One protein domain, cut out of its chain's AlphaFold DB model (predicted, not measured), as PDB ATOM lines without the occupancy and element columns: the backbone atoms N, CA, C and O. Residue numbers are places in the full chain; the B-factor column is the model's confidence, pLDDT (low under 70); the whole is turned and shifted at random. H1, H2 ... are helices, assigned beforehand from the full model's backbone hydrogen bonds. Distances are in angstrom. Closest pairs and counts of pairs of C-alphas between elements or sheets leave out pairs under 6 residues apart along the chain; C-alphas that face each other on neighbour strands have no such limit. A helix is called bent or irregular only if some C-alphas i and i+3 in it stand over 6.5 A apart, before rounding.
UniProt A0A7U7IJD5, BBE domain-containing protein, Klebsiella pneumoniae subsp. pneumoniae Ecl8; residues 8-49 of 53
ATOM      1  N   MET A   8     -41.575 -39.487  -0.635       59.59
ATOM      2  CA  MET A   8     -41.599 -38.849  -1.957       59.59
ATOM      3  C   MET A   8     -42.759 -37.867  -2.021       59.59
ATOM      4  O   MET A   8     -43.918 -38.268  -2.092       59.59
ATOM      5  N   SER A   9     -42.466 -36.571  -1.996       64.25
ATOM      6  CA  SER A   9     -43.518 -35.556  -2.008       64.25
ATOM      7  C   SER A   9     -43.348 -34.599  -3.172       64.25
ATOM      8  O   SER A   9     -42.246 -34.132  -3.455       64.25
ATOM      9  N   TYR A  10     -44.458 -34.303  -3.849       65.50
ATOM     10  CA  TYR A  10     -44.436 -33.441  -5.019       65.50
ATOM     11  C   TYR A  10     -43.980 -32.021  -4.625       65.50
ATOM     12  O   TYR A  10     -44.603 -31.411  -3.750       65.50
ATOM     13  N   PRO A  11     -42.934 -31.470  -5.265       65.88
ATOM     14  CA  PRO A  11     -42.338 -30.178  -4.917       65.88
ATOM     15  C   PRO A  11     -43.329 -29.016  -4.792       65.88
ATOM     16  O   PRO A  11     -43.185 -28.181  -3.904       65.88
ATOM     17  N   ALA A  12     -44.355 -28.975  -5.649       66.00
ATOM     18  CA  ALA A  12     -45.361 -27.912  -5.632       66.00
ATOM     19  C   ALA A  12     -46.378 -28.038  -4.481       66.00
ATOM     20  O   ALA A  12     -47.093 -27.085  -4.197       66.00
ATOM     21  N   VAL A  13     -46.453 -29.203  -3.828       65.56
ATOM     22  CA  VAL A  13     -47.400 -29.483  -2.734       65.56
ATOM     23  C   VAL A  13     -46.761 -29.247  -1.365       65.56
ATOM     24  O   VAL A  13     -47.455 -28.872  -0.428       65.56
ATOM     25  N   VAL A  14     -45.445 -29.439  -1.230       66.06
ATOM     26  CA  VAL A  14     -44.764 -29.363   0.077       66.06
ATOM     27  C   VAL A  14     -44.228 -27.986   0.460       66.06
ATOM     28  O   VAL A  14     -43.761 -27.817   1.585       66.06
ATOM     29  N   GLY A  15     -44.289 -27.012  -0.450       62.16
ATOM     30  CA  GLY A  15     -43.826 -25.650  -0.188       62.16
ATOM     31  C   GLY A  15     -42.357 -25.581   0.258       62.16
ATOM     32  O   GLY A  15     -41.551 -26.466  -0.039       62.16
ATOM     33  N   SER A  16     -42.000 -24.510   0.967       64.00
ATOM     34  CA  SER A  16     -40.632 -24.250   1.441       64.00
ATOM     35  C   SER A  16     -40.147 -25.240   2.499       64.00
ATOM     36  O   SER A  16     -38.970 -25.588   2.527       64.00
ATOM     37  N   GLU A  17     -41.048 -25.741   3.342       65.50
ATOM     38  CA  GLU A  17     -40.721 -26.645   4.454       65.50
ATOM     39  C   GLU A  17     -40.371 -28.067   3.995       65.50
ATOM     40  O   GLU A  17     -39.815 -28.859   4.753       65.50
ATOM     41  N   GLY A  18     -40.687 -28.420   2.747       66.62
ATOM     42  CA  GLY A  18     -40.442 -29.750   2.202       66.62
ATOM     43  C   GLY A  18     -39.335 -29.841   1.166       66.62
ATOM     44  O   GLY A  18     -39.330 -30.826   0.434       66.62
ATOM     45  N   GLN A  19     -38.418 -28.872   1.073       67.62
ATOM     46  CA  GLN A  19     -37.326 -28.909   0.085       67.62
ATOM     47  C   GLN A  19     -36.523 -30.219   0.123       67.62
ATOM     48  O   GLN A  19     -36.194 -30.778  -0.922       67.62
ATOM     49  N   GLU A  20     -36.246 -30.759   1.309       68.56
ATOM     50  CA  GLU A  20     -35.522 -32.026   1.448       68.56
ATOM     51  C   GLU A  20     -36.330 -33.216   0.896       68.56
ATOM     52  O   GLU A  20     -35.823 -34.011   0.104       68.56
ATOM     53  N   ARG A  21     -37.635 -33.273   1.189       67.25
ATOM     54  CA  ARG A  21     -38.556 -34.278   0.622       67.25
ATOM     55  C   ARG A  21     -38.752 -34.110  -0.885       67.25
ATOM     56  O   ARG A  21     -38.899 -35.094  -1.607       67.25
ATOM     57  N   ALA A  22     -38.722 -32.873  -1.372       68.62
ATOM     58  CA  ALA A  22     -38.771 -32.568  -2.792       68.62
ATOM     59  C   ALA A  22     -37.505 -33.059  -3.503       68.62
ATOM     60  O   ALA A  22     -37.607 -33.591  -4.597       68.62
ATOM     61  N   ARG A  23     -36.318 -32.965  -2.890       73.38
ATOM     62  CA  ARG A  23     -35.085 -33.543  -3.457       73.38
ATOM     63  C   ARG A  23     -35.172 -35.059  -3.584       73.38
ATOM     64  O   ARG A  23     -34.807 -35.582  -4.636       73.38
ATOM     65  N   ASN A  24     -35.727 -35.733  -2.576       74.50
ATOM     66  CA  ASN A  24     -35.980 -37.172  -2.638       74.50
ATOM     67  C   ASN A  24     -36.900 -37.527  -3.813       74.50
ATOM     68  O   ASN A  24     -36.595 -38.465  -4.544       74.50
ATOM     69  N   PHE A  25     -37.936 -36.716  -4.079       77.88
ATOM     70  CA  PHE A  25     -38.837 -36.908  -5.222       77.88
ATOM     71  C   PHE A  25     -38.106 -37.004  -6.572       77.88
ATOM     72  O   PHE A  25     -38.471 -37.830  -7.407       77.88
ATOM     73  N   TYR A  26     -37.059 -36.205  -6.799       78.81
ATOM     74  CA  TYR A  26     -36.316 -36.242  -8.066       78.81
ATOM     75  C   TYR A  26     -35.374 -37.445  -8.195       78.81
ATOM     76  O   TYR A  26     -34.975 -37.779  -9.316       78.81
ATOM     77  N   GLY A  27     -35.030 -38.096  -7.080       82.62
ATOM     78  CA  GLY A  27     -34.284 -39.353  -7.049       82.62
ATOM     79  C   GLY A  27     -33.046 -39.343  -7.964       82.62
ATOM     80  O   GLY A  27     -32.264 -38.390  -7.925       82.62
ATOM     81  N   PRO A  28     -32.869 -40.348  -8.846       86.81
ATOM     82  CA  PRO A  28     -31.712 -40.426  -9.747       86.81
ATOM     83  C   PRO A  28     -31.561 -39.236 -10.712       86.81
ATOM     84  O   PRO A  28     -30.465 -38.963 -11.199       86.81
ATOM     85  N   SER A  29     -32.645 -38.505 -10.999       85.94
ATOM     86  CA  SER A  29     -32.608 -37.351 -11.911       85.94
ATOM     87  C   SER A  29     -32.029 -36.093 -11.261       85.94
ATOM     88  O   SER A  29     -31.648 -35.164 -11.980       85.94
ATOM     89  N   LEU A  30     -31.937 -36.053  -9.925       86.31
ATOM     90  CA  LEU A  30     -31.465 -34.900  -9.152       86.31
ATOM     91  C   LEU A  30     -30.099 -34.407  -9.643       86.31
ATOM     92  O   LEU A  30     -29.913 -33.217  -9.888       86.31
ATOM     93  N   GLU A  31     -29.155 -35.323  -9.849       89.50
ATOM     94  CA  GLU A  31     -27.796 -34.972 -10.256       89.50
ATOM     95  C   GLU A  31     -27.763 -34.320 -11.649       89.50
ATOM     96  O   GLU A  31     -27.097 -33.304 -11.863       89.50
ATOM     97  N   ARG A  32     -28.542 -34.855 -12.599       92.50
ATOM     98  CA  ARG A  32     -28.665 -34.283 -13.947       92.50
ATOM     99  C   ARG A  32     -29.286 -32.888 -13.900       92.50
ATOM    100  O   ARG A  32     -28.798 -31.994 -14.590       92.50
ATOM    101  N   LEU A  33     -30.328 -32.695 -13.092       90.12
ATOM    102  CA  LEU A  33     -30.987 -31.397 -12.929       90.12
ATOM    103  C   LEU A  33     -30.046 -30.358 -12.309       90.12
ATOM    104  O   LEU A  33     -30.001 -29.226 -12.786       90.12
ATOM    105  N   LEU A  34     -29.241 -30.744 -11.316       89.00
ATOM    106  CA  LEU A  34     -28.236 -29.862 -10.714       89.00
ATOM    107  C   LEU A  34     -27.149 -29.456 -11.716       89.00
ATOM    108  O   LEU A  34     -26.753 -28.291 -11.742       89.00
ATOM    109  N   ARG A  35     -26.687 -30.382 -12.566       93.31
ATOM    110  CA  ARG A  35     -25.734 -30.056 -13.641       93.31
ATOM    111  C   ARG A  35     -26.319 -29.046 -14.628       93.31
ATOM    112  O   ARG A  35     -25.670 -28.048 -14.920       93.31
ATOM    113  N   LEU A  36     -27.552 -29.268 -15.086       94.12
ATOM    114  CA  LEU A  36     -28.240 -28.344 -15.994       94.12
ATOM    115  C   LEU A  36     -28.460 -26.973 -15.346       94.12
ATOM    116  O   LEU A  36     -28.209 -25.952 -15.977       94.12
ATOM    117  N   LYS A  37     -28.859 -26.930 -14.069       91.88
ATOM    118  CA  LYS A  37     -29.015 -25.670 -13.335       91.88
ATOM    119  C   LYS A  37     -27.711 -24.885 -13.294       91.88
ATOM    120  O   LYS A  37     -27.720 -23.708 -13.614       91.88
ATOM    121  N   LYS A  38     -26.592 -25.532 -12.962       92.38
ATOM    122  CA  LYS A  38     -25.277 -24.870 -12.957       92.38
ATOM    123  C   LYS A  38     -24.865 -24.374 -14.343       92.38
ATOM    124  O   LYS A  38     -24.229 -23.335 -14.441       92.38
ATOM    125  N   GLN A  39     -25.223 -25.106 -15.398       95.94
ATOM    126  CA  GLN A  39     -24.913 -24.722 -16.775       95.94
ATOM    127  C   GLN A  39     -25.689 -23.477 -17.225       95.94
ATOM    128  O   GLN A  39     -25.116 -22.617 -17.886       95.94
ATOM    129  N   PHE A  40     -26.980 -23.392 -16.898       95.75
ATOM    130  CA  PHE A  40     -27.869 -22.354 -17.434       95.75
ATOM    131  C   PHE A  40     -28.186 -21.218 -16.455       95.75
ATOM    132  O   PHE A  40     -28.596 -20.146 -16.886       95.75
ATOM    133  N   ASP A  41     -27.997 -21.427 -15.155       94.62
ATOM    134  CA  ASP A  41     -28.196 -20.425 -14.107       94.62
ATOM    135  C   ASP A  41     -27.131 -20.564 -12.998       94.62
ATOM    136  O   ASP A  41     -27.447 -20.947 -11.864       94.62
ATOM    137  N   PRO A  42     -25.850 -20.291 -13.318       93.44
ATOM    138  CA  PRO A  42     -24.734 -20.441 -12.379       93.44
ATOM    139  C   PRO A  42     -24.847 -19.513 -11.161       93.44
ATOM    140  O   PRO A  42     -24.430 -19.887 -10.068       93.44
ATOM    141  N   ASP A  43     -25.460 -18.343 -11.340       94.31
ATOM    142  CA  ASP A  43     -25.695 -17.350 -10.287       94.31
ATOM    143  C   ASP A  43     -26.942 -17.667  -9.436       94.31
ATOM    144  O   ASP A  43     -27.252 -16.942  -8.492       94.31
ATOM    145  N   ASN A  44     -27.691 -18.722  -9.783       88.75
ATOM    146  CA  ASN A  44     -28.979 -19.076  -9.186       88.75
ATOM    147  C   ASN A  44     -29.979 -17.900  -9.133       88.75
ATOM    148  O   ASN A  44     -30.685 -17.702  -8.139       88.75
ATOM    149  N   ARG A  45     -30.044 -17.100 -10.204       90.69
ATOM    150  CA  ARG A  45     -30.969 -15.962 -10.330       90.69
ATOM    151  C   ARG A  45     -32.425 -16.417 -10.290       90.69
ATOM    152  O   ARG A  45     -33.268 -15.721  -9.731       90.69
ATOM    153  N   PHE A  46     -32.719 -17.597 -10.834       87.38
ATOM    154  CA  PHE A  46     -34.049 -18.204 -10.831       87.38
ATOM    155  C   PHE A  46     -34.197 -19.186  -9.667       87.38
ATOM    156  O   PHE A  46     -34.345 -20.395  -9.870       87.38
ATOM    157  N   ARG A  47     -34.105 -18.679  -8.436       85.12
ATOM    158  CA  ARG A  47     -34.347 -19.472  -7.222       85.12
ATOM    159  C   ARG A  47     -35.841 -19.533  -6.906       85.12
ATOM    160  O   ARG A  47     -36.524 -18.510  -6.993       85.12
ATOM    161  N   ALA A  48     -36.344 -20.696  -6.513       80.50
ATOM    162  CA  ALA A  48     -37.723 -20.854  -6.080       80.50
ATOM    163  C   ALA A  48     -37.763 -21.008  -4.548       80.50
ATOM    164  O   ALA A  48     -36.878 -21.590  -3.939       80.50
ATOM    165  N   PRO A  49     -38.796 -20.519  -3.854       71.12
ATOM    166  CA  PRO A  49     -38.904 -20.761  -2.417       71.12
ATOM    167  C   PRO A  49     -39.307 -22.211  -2.081       71.12
ATOM    168  O   PRO A  49     -39.538 -22.515  -0.920       71.12
TER     169      PRO A  49
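This is residues 8 to 49 of the 53 residues of the protein "BBE domain-containing protein" of Klebsiella pneumoniae subsp. pneumoniae Ecl8 (UniProt A0A7U7IJD5). A flat, open horseshoe: the bent helix H2 makes a wide V, the short H1 packs on its first arm, H2a, and residues 41 to 49 fold back from the end of H2b across the opening. The 42 printed residues hold two named helices, H1 then H2, and no named strand: all helix. The whole is only just compact, close to loose, with a radius of gyration of the C-alphas of 10.9 A and spans of 26 by 22 by 12 A.

By its hydrogen bonds H2, residues 16 to 40, was assigned as one helix, but it is bent: C-alphas 25 and 28 are 9.1 A apart. Arm H2a, residues 16 to 25, 14.4 A long, begins at C-alpha 16 (-40.632, -24.250, 1.441); arm H2b, residues 28 to 40, 20.0 A long, ends at C-alpha 40 (-27.869, -22.354, -17.434). Both are irregular: C-alphas 17 and 20 are 8.1 A apart, 28 and 31 6.7 A. H1 is residues 11 to 14, 5.6 A.

H2a and H2b are close but not clearly touching, the closest C-alphas, of Arg 23 and Leu 30, 6.9 A apart; they run opposite ways at a steep tilt of 63 degrees. H1 touches H2a, the closest C-alphas, of Pro 11 and Ala 22, 4.8 A apart. H1 and H2b are apart. O i to N i+4 pairs are within hydrogen-bond range in 4 of 6 for H2a and 8 of 9 for H2b; H1 is too short for such a pair.

The C-alphas farthest apart, of Met 8 and Asp 43, are 28.0 A apart. The printed part has no cut, and the link from H1 to H2 is tight. Residues 8 to 22 are under pLDDT 70.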